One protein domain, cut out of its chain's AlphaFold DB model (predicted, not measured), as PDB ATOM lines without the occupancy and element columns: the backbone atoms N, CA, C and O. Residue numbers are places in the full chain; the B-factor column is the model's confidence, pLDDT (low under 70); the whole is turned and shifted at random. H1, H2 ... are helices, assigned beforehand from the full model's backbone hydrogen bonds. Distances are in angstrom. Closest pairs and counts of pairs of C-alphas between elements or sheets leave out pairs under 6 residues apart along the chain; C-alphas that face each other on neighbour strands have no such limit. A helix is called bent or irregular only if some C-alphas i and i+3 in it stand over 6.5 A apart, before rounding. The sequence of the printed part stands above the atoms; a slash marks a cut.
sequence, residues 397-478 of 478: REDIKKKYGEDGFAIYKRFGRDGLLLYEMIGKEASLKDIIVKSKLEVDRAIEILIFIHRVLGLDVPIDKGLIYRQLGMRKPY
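AT A GLANCE: This is residues 397 to 478 of the 478 residues of an uncharacterized protein of Candidatus Micrarchaeota archaeon (UniProt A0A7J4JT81). Short helices cross one another along an elongated body: H1b and H3 cross in the middle, the kinked arm H1a makes one end, and H4 makes the other end, with H2 packed beside H1b. The printed part has 82 residues with four named helices, H1 to H4 in chain order, and no named strand. The class is all helix, and the helix packing is mostly crossed. The whole is compact, with a radius of gyration of the C-alphas of 12.7 A and spans of 40 by 26 by 24 A.

HOW THE PARTS SIT: H1, residues 397 to 425, was assigned as one helix by its hydrogen bonds but is bent: C-alphas 414 and 417 are 9.6 A apart. Its arms, H1a at 397 to 414 and H1b at 417 to 425, touch about perpendicular at 77 degrees, H1a with residues 404 to 412 alone; the closest C-alphas, of Ile 411 and Gly 419, are 5.6 A apart. H1a is irregular, with C-alphas 403 and 406 9.2 A apart and a kink of 133 degrees near residue 404. H1b touches H2, residues 432 to 439, at Met 425 and Ile 435, closest C-alphas 6.3 A apart. H1b touches H3, residues 443 to 456, at 71 degrees, only just about perpendicular; the closest C-alphas, of Gly 419 and Ile 449, are 5.9 A apart. H3 touches H4, residues 465 to 471, with 447 to 451 alone; the closest C-alphas, of Ile 447 and Lys 465, are 6.6 A apart. Every O i to N i+4 pair is within hydrogen-bond range in H1b, H2, H3 and H4, and 11 of 14 in H1a.

IN THESE COORDINATES: H1a begins at C-alpha 397 (-12.680, 2.973, -6.699) and spans 12.7 A; H1b spans 12.4 A. H3 spans 19.9 A, and H4 ends at C-alpha 471 (18.697, -10.752, -4.239).

THE WHOLE: The C-alphas farthest apart, of Glu 398 and Tyr 478, are 40.6 A apart. The printed part has no cut, and no link is long. Residue 478, the chain's last, is under pLDDT 70.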
ATOM      1  N   ARG A 397     -13.868   2.198  -7.106       96.31
ATOM      2  CA  ARG A 397     -12.680   2.973  -6.699       96.31
ATOM      3  C   ARG A 397     -12.717   3.362  -5.215       96.31
ATOM      4  O   ARG A 397     -11.710   3.221  -4.529       96.31
ATOM      5  N   GLU A 398     -13.882   3.783  -4.724       96.75
ATOM      6  CA  GLU A 398     -14.086   4.148  -3.315       96.75
ATOM      7  C   GLU A 398     -13.952   2.948  -2.374       96.75
ATOM      8  O   GLU A 398     -13.346   3.065  -1.311       96.75
ATOM      9  N   ASP A 399     -14.451   1.775  -2.772       97.38
ATOM     10  CA  ASP A 399     -14.325   0.558  -1.967       97.38
ATOM     11  C   ASP A 399     -12.865   0.105  -1.874       97.38
ATOM     12  O   ASP A 399     -12.400  -0.268  -0.798       97.38
ATOM     13  N   ILE A 400     -12.117   0.206  -2.978       97.69
ATOM     14  CA  ILE A 400     -10.677  -0.084  -3.013       97.69
ATOM     15  C   ILE A 400      -9.916   0.899  -2.123       97.69
ATOM     16  O   ILE A 400      -9.125   0.466  -1.288       97.69
ATOM     17  N   LYS A 401     -10.183   2.207  -2.242       97.12
ATOM     18  CA  LYS A 401      -9.557   3.234  -1.396       97.12
ATOM     19  C   LYS A 401      -9.873   3.014   0.084       97.12
ATOM     20  O   LYS A 401      -8.986   3.110   0.926       97.12
ATOM     21  N   LYS A 402     -11.121   2.667   0.406       97.25
ATOM     22  CA  LYS A 402     -11.557   2.371   1.775       97.25
ATOM     23  C   LYS A 402     -10.885   1.121   2.342       97.25
ATOM     24  O   LYS A 402     -10.567   1.101   3.527       97.25
ATOM     25  N   LYS A 403     -10.702   0.080   1.527       96.44
ATOM     26  CA  LYS A 403     -10.148  -1.204   1.968       96.44
ATOM     27  C   LYS A 403      -8.621  -1.196   2.060       96.44
ATOM     28  O   LYS A 403      -8.083  -1.657   3.061       96.44
ATOM     29  N   TYR A 404      -7.940  -0.663   1.048       96.31
ATOM     30  CA  TYR A 404      -6.478  -0.734   0.908       96.31
ATOM     31  C   TYR A 404      -5.751   0.580   1.236       96.31
ATOM     32  O   TYR A 404      -4.518   0.639   1.202       96.31
ATOM     33  N   GLY A 405      -6.499   1.634   1.568       96.38
ATOM     34  CA  GLY A 405      -5.967   2.966   1.837       96.38
ATOM     35  C   GLY A 405      -5.607   3.743   0.569       96.38
ATOM     36  O   GLY A 405      -5.782   3.275  -0.559       96.38
ATOM     37  N   GLU A 406      -5.096   4.961   0.759       96.88
ATOM     38  CA  GLU A 406      -4.710   5.845  -0.351       96.88
ATOM     39  C   GLU A 406      -3.519   5.291  -1.143       96.88
ATOM     40  O   GLU A 406      -3.547   5.297  -2.375       96.88
ATOM     41  N   ASP A 407      -2.529   4.729  -0.443       96.88
ATOM     42  CA  ASP A 407      -1.351   4.092  -1.043       96.88
ATOM     43  C   ASP A 407      -1.758   2.892  -1.913       96.88
ATOM     44  O   ASP A 407      -1.391   2.805  -3.087       96.88
ATOM     45  N   GLY A 408      -2.585   1.993  -1.365       97.06
ATOM     46  CA  GLY A 408      -3.117   0.841  -2.090       97.06
ATOM     47  C   GLY A 408      -3.928   1.259  -3.316       97.06
ATOM     48  O   GLY A 408      -3.767   0.690  -4.394       97.06
ATOM     49  N   PHE A 409      -4.739   2.313  -3.202       97.19
ATOM     50  CA  PHE A 409      -5.472   2.866  -4.340       97.19
ATOM     51  C   PHE A 409      -4.544   3.419  -5.433       97.19
ATOM     52  O   PHE A 409      -4.792   3.194  -6.620       97.19
ATOM     53  N   ALA A 410      -3.453   4.098  -5.070       96.50
ATOM     54  CA  ALA A 410      -2.457   4.565  -6.033       96.50
ATOM     55  C   ALA A 410      -1.795   3.401  -6.789       96.50
ATOM     56  O   ALA A 410      -1.623   3.475  -8.006       96.50
ATOM     57  N   ILE A 411      -1.493   2.305  -6.090       97.25
ATOM     58  CA  ILE A 411      -0.944   1.073  -6.673       97.25
ATOM     59  C   ILE A 411      -1.961   0.402  -7.602       97.25
ATOM     60  O   ILE A 411      -1.618   0.037  -8.729       97.25
ATOM     61  N   TYR A 412      -3.221   0.305  -7.175       97.00
ATOM     62  CA  TYR A 412      -4.309  -0.253  -7.976       97.00
ATOM     63  C   TYR A 412      -4.503   0.491  -9.300       97.00
ATOM     64  O   TYR A 412      -4.651  -0.145 -10.340       97.00
ATOM     65  N   LYS A 413      -4.454   1.831  -9.290       95.25
ATOM     66  CA  LYS A 413      -4.609   2.642 -10.510       95.25
ATOM     67  C   LYS A 413      -3.597   2.296 -11.603       95.25
ATOM     68  O   LYS A 413      -3.913   2.489 -12.767       95.25
ATOM     69  N   ARG A 414      -2.400   1.822 -11.239       95.00
ATOM     70  CA  ARG A 414      -1.331   1.510 -12.197       95.00
ATOM     71  C   ARG A 414      -1.219   0.021 -12.512       95.00
ATOM     72  O   ARG A 414      -0.949  -0.337 -13.648       95.00
ATOM     73  N   PHE A 415      -1.413  -0.848 -11.522       96.12
ATOM     74  CA  PHE A 415      -1.133  -2.284 -11.661       96.12
ATOM     75  C   PHE A 415      -2.332  -3.196 -11.372       96.12
ATOM     76  O   PHE A 415      -2.189  -4.420 -11.398       96.12
ATOM     77  N   GLY A 416      -3.508  -2.632 -11.094       96.38
ATOM     78  CA  GLY A 416      -4.728  -3.381 -10.806       96.38
ATOM     79  C   GLY A 416      -4.593  -4.302  -9.595       96.38
ATOM     80  O   GLY A 416      -3.900  -3.993  -8.619       96.38
ATOM     81  N   ARG A 417      -5.261  -5.459  -9.659       97.06
ATOM     82  CA  ARG A 417      -5.229  -6.468  -8.585       97.06
ATOM     83  C   ARG A 417      -3.839  -7.067  -8.323       97.06
ATOM     84  O   ARG A 417      -3.550  -7.414  -7.182       97.06
ATOM     85  N   ASP A 418      -2.973  -7.147  -9.336       97.19
ATOM     86  CA  ASP A 418      -1.611  -7.690  -9.192       97.19
ATOM     87  C   ASP A 418      -0.756  -6.786  -8.298       97.19
ATOM     88  O   ASP A 418      -0.020  -7.258  -7.430       97.19
ATOM     89  N   GLY A 419      -0.920  -5.469  -8.467       97.50
ATOM     90  CA  GLY A 419      -0.317  -4.459  -7.604       97.50
ATOM     91  C   GLY A 419      -0.741  -4.602  -6.147       97.50
ATOM     92  O   GLY A 419       0.100  -4.623  -5.247       97.50
ATOM     93  N   LEU A 420      -2.049  -4.736  -5.925       98.00
ATOM     94  CA  LEU A 420      -2.620  -4.885  -4.589       98.00
ATOM     95  C   LEU A 420      -2.200  -6.192  -3.905       98.00
ATOM     96  O   LEU A 420      -1.954  -6.181  -2.702       98.00
ATOM     97  N   LEU A 421      -2.064  -7.295  -4.651       97.69
ATOM     98  CA  LEU A 421      -1.554  -8.552  -4.100       97.69
ATOM     99  C   LEU A 421      -0.151  -8.372  -3.526       97.69
ATOM    100  O   LEU A 421       0.082  -8.693  -2.364       97.69
ATOM    101  N   LEU A 422       0.775  -7.829  -4.323       97.50
ATOM    102  CA  LEU A 422       2.150  -7.617  -3.873       97.50
ATOM    103  C   LEU A 422       2.220  -6.639  -2.703       97.50
ATOM    104  O   LEU A 422       2.971  -6.878  -1.763       97.50
ATOM    105  N   TYR A 423       1.406  -5.586  -2.729       97.38
ATOM    106  CA  TYR A 423       1.283  -4.641  -1.624       97.38
ATOM    107  C   TYR A 423       0.843  -5.317  -0.320       97.38
ATOM    108  O   TYR A 423       1.469  -5.113   0.715       97.38
ATOM    109  N   GLU A 424      -0.163  -6.187  -0.373       96.44
ATOM    110  CA  GLU A 424      -0.659  -6.916   0.798       96.44
ATOM    111  C   GLU A 424       0.288  -8.009   1.305       96.44
ATOM    112  O   GLU A 424       0.179  -8.424   2.462       96.44
ATOM    113  N   MET A 425       1.195  -8.508   0.464       96.06
ATOM    114  CA  MET A 425       2.230  -9.465   0.871       96.06
ATOM    115  C   MET A 425       3.384  -8.792   1.624       96.06
ATOM    116  O   MET A 425       4.097  -9.461   2.379       96.06
ATOM    117  N   ILE A 426       3.564  -7.475   1.465       94.00
ATOM    118  CA  ILE A 426       4.571  -6.717   2.213       94.00
ATOM    119  C   ILE A 426       4.217  -6.749   3.704       94.00
ATOM    120  O   ILE A 426       3.119  -6.392   4.126       94.00
ATOM    121  N   GLY A 427       5.170  -7.218   4.510       86.88
ATOM    122  CA  GLY A 427       5.000  -7.410   5.952       86.88
ATOM    123  C   GLY A 427       4.370  -8.749   6.353       86.88
ATOM    124  O   GLY A 427       4.398  -9.074   7.535       86.88
ATOM    125  N   LYS A 428       3.843  -9.540   5.405       92.62
ATOM    126  CA  LYS A 428       3.420 -10.937   5.649       92.62
ATOM    127  C   LYS A 428       4.534 -11.931   5.330       92.62
ATOM    128  O   LYS A 428       4.649 -12.964   5.979       92.62
ATOM    129  N   GLU A 429       5.356 -11.608   4.339       93.94
ATOM    130  CA  GLU A 429       6.473 -12.440   3.904       93.94
ATOM    131  C   GLU A 429       7.819 -11.916   4.406       93.94
ATOM    132  O   GLU A 429       8.040 -10.707   4.504       93.94
ATOM    133  N   ALA A 430       8.739 -12.840   4.687       88.00
ATOM    134  CA  ALA A 430      10.044 -12.521   5.264       88.00
ATOM    135  C   ALA A 430      11.013 -11.871   4.260       88.00
ATOM    136  O   ALA A 430      11.913 -11.130   4.659       88.00
ATOM    137  N   SER A 431      10.862 -12.151   2.961       92.38
ATOM    138  CA  SER A 431      11.780 -11.661   1.931       92.38
ATOM    139  C   SER A 431      11.088 -11.303   0.614       92.38
ATOM    140  O   SER A 431      10.054 -11.865   0.256       92.38
ATOM    141  N   LEU A 432      11.709 -10.408  -0.170       91.88
ATOM    142  CA  LEU A 432      11.248 -10.066  -1.527       91.88
ATOM    143  C   LEU A 432      11.213 -11.288  -2.457       91.88
ATOM    144  O   LEU A 432      10.372 -11.368  -3.352       91.88
ATOM    145  N   LYS A 433      12.110 -12.254  -2.233       94.06
ATOM    146  CA  LYS A 433      12.132 -13.511  -2.981       94.06
ATOM    147  C   LYS A 433      10.880 -14.333  -2.705       94.06
ATOM    148  O   LYS A 433      10.270 -14.821  -3.653       94.06
ATOM    149  N   ASP A 434      10.481 -14.438  -1.443       94.44
ATOM    150  CA  ASP A 434       9.285 -15.188  -1.058       94.44
ATOM    151  C   ASP A 434       8.025 -14.524  -1.605       94.44
ATOM    152  O   ASP A 434       7.165 -15.218  -2.138       94.44
ATOM    153  N   ILE A 435       7.962 -13.187  -1.579       95.31
ATOM    154  CA  ILE A 435       6.871 -12.418  -2.192       95.31
ATOM    155  C   ILE A 435       6.726 -12.767  -3.681       95.31
ATOM    156  O   ILE A 435       5.635 -13.106  -4.142       95.31
ATOM    157  N   ILE A 436       7.821 -12.740  -4.445       94.88
ATOM    158  CA  ILE A 436       7.782 -13.027  -5.887       94.88
ATOM    159  C   ILE A 436       7.413 -14.493  -6.149       94.88
ATOM    160  O   ILE A 436       6.532 -14.768  -6.959       94.88
ATOM    161  N   VAL A 437       8.023 -15.439  -5.430       94.25
ATOM    162  CA  VAL A 437       7.751 -16.873  -5.614       94.25
ATOM    163  C   VAL A 437       6.304 -17.221  -5.258       94.25
ATOM    164  O   VAL A 437       5.649 -17.951  -6.002       94.25
ATOM    165  N   LYS A 438       5.783 -16.696  -4.145       94.38
ATOM    166  CA  LYS A 438       4.422 -16.989  -3.681       94.38
ATOM    167  C   LYS A 438       3.348 -16.262  -4.484       94.38
ATOM    168  O   LYS A 438       2.293 -16.847  -4.708       94.38
ATOM    169  N   SER A 439       3.611 -15.042  -4.962       95.19
ATOM    170  CA  SER A 439       2.662 -14.318  -5.825       95.19
ATOM    171  C   SER A 439       2.451 -15.006  -7.176       95.19
ATOM    172  O   SER A 439       1.416 -14.803  -7.807       95.19
ATOM    173  N   LYS A 440       3.418 -15.831  -7.619       95.44
ATOM    174  CA  LYS A 440       3.417 -16.517  -8.924       95.44
ATOM    175  C   LYS A 440       3.248 -15.549 -10.108       95.44
ATOM    176  O   LYS A 440       2.811 -15.960 -11.183       95.44
ATOM    177  N   LEU A 441       3.585 -14.274  -9.915       94.69
ATOM    178  CA  LEU A 441       3.629 -13.273 -10.974       94.69
ATOM    179  C   LEU A 441       4.912 -13.429 -11.794       94.69
ATOM    180  O   LEU A 441       5.918 -13.965 -11.322       94.69
ATOM    181  N   GLU A 442       4.892 -12.924 -13.028       94.44
ATOM    182  CA  GLU A 442       6.113 -12.791 -13.819       94.44
ATOM    183  C   GLU A 442       7.123 -11.922 -13.067       94.44
ATOM    184  O   GLU A 442       6.782 -10.850 -12.564       94.44
ATOM    185  N   VAL A 443       8.370 -12.392 -12.993       94.69
ATOM    186  CA  VAL A 443       9.440 -11.768 -12.202       94.69
ATOM    187  C   VAL A 443       9.590 -10.288 -12.544       94.69
ATOM    188  O   VAL A 443       9.594  -9.449 -11.648       94.69
ATOM    189  N   ASP A 444       9.668  -9.966 -13.832       94.25
ATOM    190  CA  ASP A 444       9.921  -8.609 -14.313       94.25
ATOM    191  C   ASP A 444       8.778  -7.665 -13.923       94.25
ATOM    192  O   ASP A 444       9.017  -6.566 -13.413       94.25
ATOM    193  N   ARG A 445       7.534  -8.142 -14.061       94.44
ATOM    194  CA  ARG A 445       6.325  -7.423 -13.647       94.44
ATOM    195  C   ARG A 445       6.290  -7.222 -12.135       94.44
ATOM    196  O   ARG A 445       5.996  -6.126 -11.667       94.44
ATOM    197  N   ALA A 446       6.614  -8.254 -11.360       95.75
ATOM    198  CA  ALA A 446       6.640  -8.162  -9.906       95.75
ATOM    199  C   ALA A 446       7.707  -7.173  -9.414       95.75
ATOM    200  O   ALA A 446       7.447  -6.387  -8.506       95.75
ATOM    201  N   ILE A 447       8.887  -7.162 -10.042       95.31
ATOM    202  CA  ILE A 447       9.960  -6.199  -9.760       95.31
ATOM    203  C   ILE A 447       9.493  -4.768 -10.033       95.31
ATOM    204  O   ILE A 447       9.730  -3.879  -9.216       95.31
ATOM    205  N   GLU A 448       8.833  -4.536 -11.164       95.19
ATOM    206  CA  GLU A 448       8.315  -3.216 -11.515       95.19
ATOM    207  C   GLU A 448       7.273  -2.721 -10.505       95.19
ATOM    208  O   GLU A 448       7.389  -1.604  -9.992       95.19
ATOM    209  N   ILE A 449       6.317  -3.585 -10.153       96.06
ATOM    210  CA  ILE A 449       5.311  -3.303  -9.130       96.06
ATOM    211  C   ILE A 449       5.990  -2.969  -7.796       96.06
ATOM    212  O   ILE A 449       5.667  -1.954  -7.187       96.06
ATOM    213  N   LEU A 450       6.957  -3.775  -7.346       95.75
ATOM    214  CA  LEU A 450       7.659  -3.561  -6.075       95.75
ATOM    215  C   LEU A 450       8.408  -2.222  -6.039       95.75
ATOM    216  O   LEU A 450       8.379  -1.532  -5.020       95.75
ATOM    217  N   ILE A 451       9.041  -1.821  -7.146       94.81
ATOM    218  CA  ILE A 451       9.698  -0.511  -7.257       94.81
ATOM    219  C   ILE A 451       8.671   0.613  -7.145       94.81
ATOM    220  O   ILE A 451       8.918   1.607  -6.459       94.81
ATOM    221  N   PHE A 452       7.518   0.473  -7.796       95.44
ATOM    222  CA  PHE A 452       6.466   1.475  -7.701       95.44
ATOM    223  C   PHE A 452       5.875   1.560  -6.294       95.44
ATOM    224  O   PHE A 452       5.763   2.659  -5.759       95.44
ATOM    225  N   ILE A 453       5.577   0.421  -5.659       95.50
ATOM    226  CA  ILE A 453       5.110   0.375  -4.269       95.50
ATOM    227  C   ILE A 453       6.113   1.089  -3.358       95.50
ATOM    228  O   ILE A 453       5.727   1.918  -2.542       95.50
ATOM    229  N   HIS A 454       7.410   0.836  -3.537       93.50
ATOM    230  CA  HIS A 454       8.451   1.487  -2.751       93.50
ATOM    231  C   HIS A 454       8.442   3.021  -2.889       93.50
ATOM    232  O   HIS A 454       8.643   3.727  -1.900       93.50
ATOM    233  N   ARG A 455       8.175   3.543  -4.097       93.31
ATOM    234  CA  ARG A 455       8.016   4.987  -4.340       93.31
ATOM    235  C   ARG A 455       6.760   5.539  -3.668       93.31
ATOM    236  O   ARG A 455       6.852   6.558  -2.996       93.31
ATOM    237  N   VAL A 456       5.621   4.858  -3.817       94.50
ATOM    238  CA  VAL A 456       4.341   5.263  -3.202       94.50
ATOM    239  C   VAL A 456       4.459   5.316  -1.680       94.50
ATOM    240  O   VAL A 456       3.978   6.253  -1.055       94.50
ATOM    241  N   LEU A 457       5.164   4.358  -1.079       92.00
ATOM    242  CA  LEU A 457       5.374   4.305   0.367       92.00
ATOM    243  C   LEU A 457       6.386   5.332   0.896       92.00
ATOM    244  O   LEU A 457       6.596   5.384   2.108       92.00
ATOM    245  N   GLY A 458       7.025   6.123   0.025       90.81
ATOM    246  CA  GLY A 458       8.014   7.125   0.429       90.81
ATOM    247  C   GLY A 458       9.229   6.515   1.128       90.81
ATOM    248  O   GLY A 458       9.810   7.117   2.029       90.81
ATOM    249  N   LEU A 459       9.591   5.282   0.774       88.31
ATOM    250  CA  LEU A 459      10.764   4.639   1.344       88.31
ATOM    251  C   LEU A 459      12.013   5.260   0.689       88.31
ATOM    252  O   LEU A 459      12.142   5.301  -0.531       88.31
ATOM    253  N   ASP A 460      12.943   5.761   1.502       76.94
ATOM    254  CA  ASP A 460      14.103   6.537   1.019       76.94
ATOM    255  C   ASP A 460      15.237   5.680   0.423       76.94
ATOM    256  O   ASP A 460      16.243   6.209  -0.047       76.94
ATOM    257  N   VAL A 461      15.126   4.349   0.463       79.81
ATOM    258  CA  VAL A 461      16.198   3.451   0.006       79.81
ATOM    259  C   VAL A 461      16.053   3.200  -1.496       79.81
ATOM    260  O   VAL A 461      15.152   2.479  -1.890       79.81
ATOM    261  N   PRO A 462      16.917   3.717  -2.380       80.25
ATOM    262  CA  PRO A 462      16.747   3.503  -3.815       80.25
ATOM    263  C   PRO A 462      16.804   2.004  -4.155       80.25
ATOM    264  O   PRO A 462      17.867   1.381  -4.126       80.25
ATOM    265  N   ILE A 463      15.650   1.421  -4.486       86.31
ATOM    266  CA  ILE A 463      15.556   0.052  -4.989       86.31
ATOM    267  C   ILE A 463      15.748   0.090  -6.502       86.31
ATOM    268  O   ILE A 463      14.876   0.519  -7.256       86.31
ATOM    269  N   ASP A 464      16.913  -0.373  -6.944       90.38
ATOM    270  CA  ASP A 464      17.202  -0.611  -8.355       90.38
ATOM    271  C   ASP A 464      16.731  -2.020  -8.760       90.38
ATOM    272  O   ASP A 464      16.918  -2.988  -8.014       90.38
ATOM    273  N   LYS A 465      16.201  -2.160  -9.986       92.44
ATOM    274  CA  LYS A 465      15.913  -3.451 -10.637       92.44
ATOM    275  C   LYS A 465      17.108  -4.400 -10.473       92.44
ATOM    276  O   LYS A 465      16.942  -5.555 -10.088       92.44
ATOM    277  N   GLY A 466      18.331  -3.905 -10.694       90.38
ATOM    278  CA  GLY A 466      19.560  -4.698 -10.578       90.38
ATOM    279  C   GLY A 466      19.877  -5.195  -9.160       90.38
ATOM    280  O   GLY A 466      20.538  -6.224  -8.997       90.38
ATOM    281  N   LEU A 467      19.423  -4.493  -8.117       88.50
ATOM    282  CA  LEU A 467      19.535  -4.964  -6.735       88.50
ATOM    283  C   LEU A 467      18.573  -6.131  -6.488       88.50
ATOM    284  O   LEU A 467      18.998  -7.153  -5.951       88.50
ATOM    285  N   ILE A 468      17.322  -6.006  -6.944       89.75
ATOM    286  CA  ILE A 468      16.310  -7.051  -6.756       89.75
ATOM    287  C   ILE A 468      16.714  -8.334  -7.497       89.75
ATOM    288  O   ILE A 468      16.737  -9.398  -6.885       89.75
ATOM    289  N   TYR A 469      17.146  -8.254  -8.762       92.44
ATOM    290  CA  TYR A 469      17.630  -9.439  -9.495       92.44
ATOM    291  C   TYR A 469      18.758 -10.173  -8.759       92.44
ATOM    292  O   TYR A 469      18.748 -11.403  -8.670       92.44
ATOM    293  N   ARG A 470      19.704  -9.425  -8.172       90.88
ATOM    294  CA  ARG A 470      20.794 -10.006  -7.376       90.88
ATOM    295  C   ARG A 470      20.282 -10.708  -6.122       90.88
ATOM    296  O   ARG A 470      20.743 -11.809  -5.839       90.88
ATOM    297  N   GLN A 471      19.323 -10.119  -5.408       89.00
ATOM    298  CA  GLN A 471      18.697 -10.752  -4.239       89.00
ATOM    299  C   GLN A 471      17.920 -12.021  -4.605       89.00
ATOM    300  O   GLN A 471      17.875 -12.970  -3.826       89.00
ATOM    301  N   LEU A 472      17.361 -12.071  -5.814       90.50
ATOM    302  CA  LEU A 472      16.689 -13.256  -6.337       90.50
ATOM    303  C   LEU A 472      17.656 -14.345  -6.831       90.50
ATOM    304  O   LEU A 472      17.220 -15.460  -7.110       90.50
ATOM    305  N   GLY A 473      18.956 -14.050  -6.934       92.00
ATOM    306  CA  GLY A 473      19.949 -14.958  -7.512       92.00
ATOM    307  C   GLY A 473      19.823 -15.116  -9.031       92.00
ATOM    308  O   GLY A 473      20.353 -16.072  -9.594       92.00
ATOM    309  N   MET A 474      19.126 -14.195  -9.703       89.56
ATOM    310  CA  MET A 474      18.926 -14.214 -11.150       89.56
ATOM    311  C   MET A 474      19.870 -13.226 -11.840       89.56
ATOM    312  O   MET A 474      20.141 -12.132 -11.340       89.56
ATOM    313  N   ARG A 475      20.392 -13.603 -13.012       83.00
ATOM    314  CA  ARG A 475      21.113 -12.663 -13.880       83.00
ATOM    315  C   ARG A 475      20.082 -11.848 -14.653       83.00
ATOM    316  O   ARG A 475      19.162 -12.433 -15.213       83.00
ATOM    317  N   LYS A 476      20.250 -10.524 -14.673       75.44
ATOM    318  CA  LYS A 476      19.378  -9.618 -15.428       75.44
ATOM    319  C   LYS A 476      19.341 -10.077 -16.900       75.44
ATOM    320  O   LYS A 476      20.428 -10.257 -17.461       75.44
ATOM    321  N   PRO A 477      18.159 -10.302 -17.502       72.81
ATOM    322  CA  PRO A 477      18.072 -10.472 -18.948       72.81
ATOM    323  C   PRO A 477      18.602  -9.185 -19.597       72.81
ATOM    324  O   PRO A 477      18.221  -8.086 -19.188       72.81
ATOM    325  N   TYR A 478      19.596  -9.337 -20.474       67.88
ATOM    326  CA  TYR A 478      20.278  -8.225 -21.142       67.88
ATOM    327  C   TYR A 478      19.375  -7.522 -22.142       67.88
ATOM    328  O   TYR A 478      18.638  -8.248 -22.846       67.88
TER     329      TYR A 478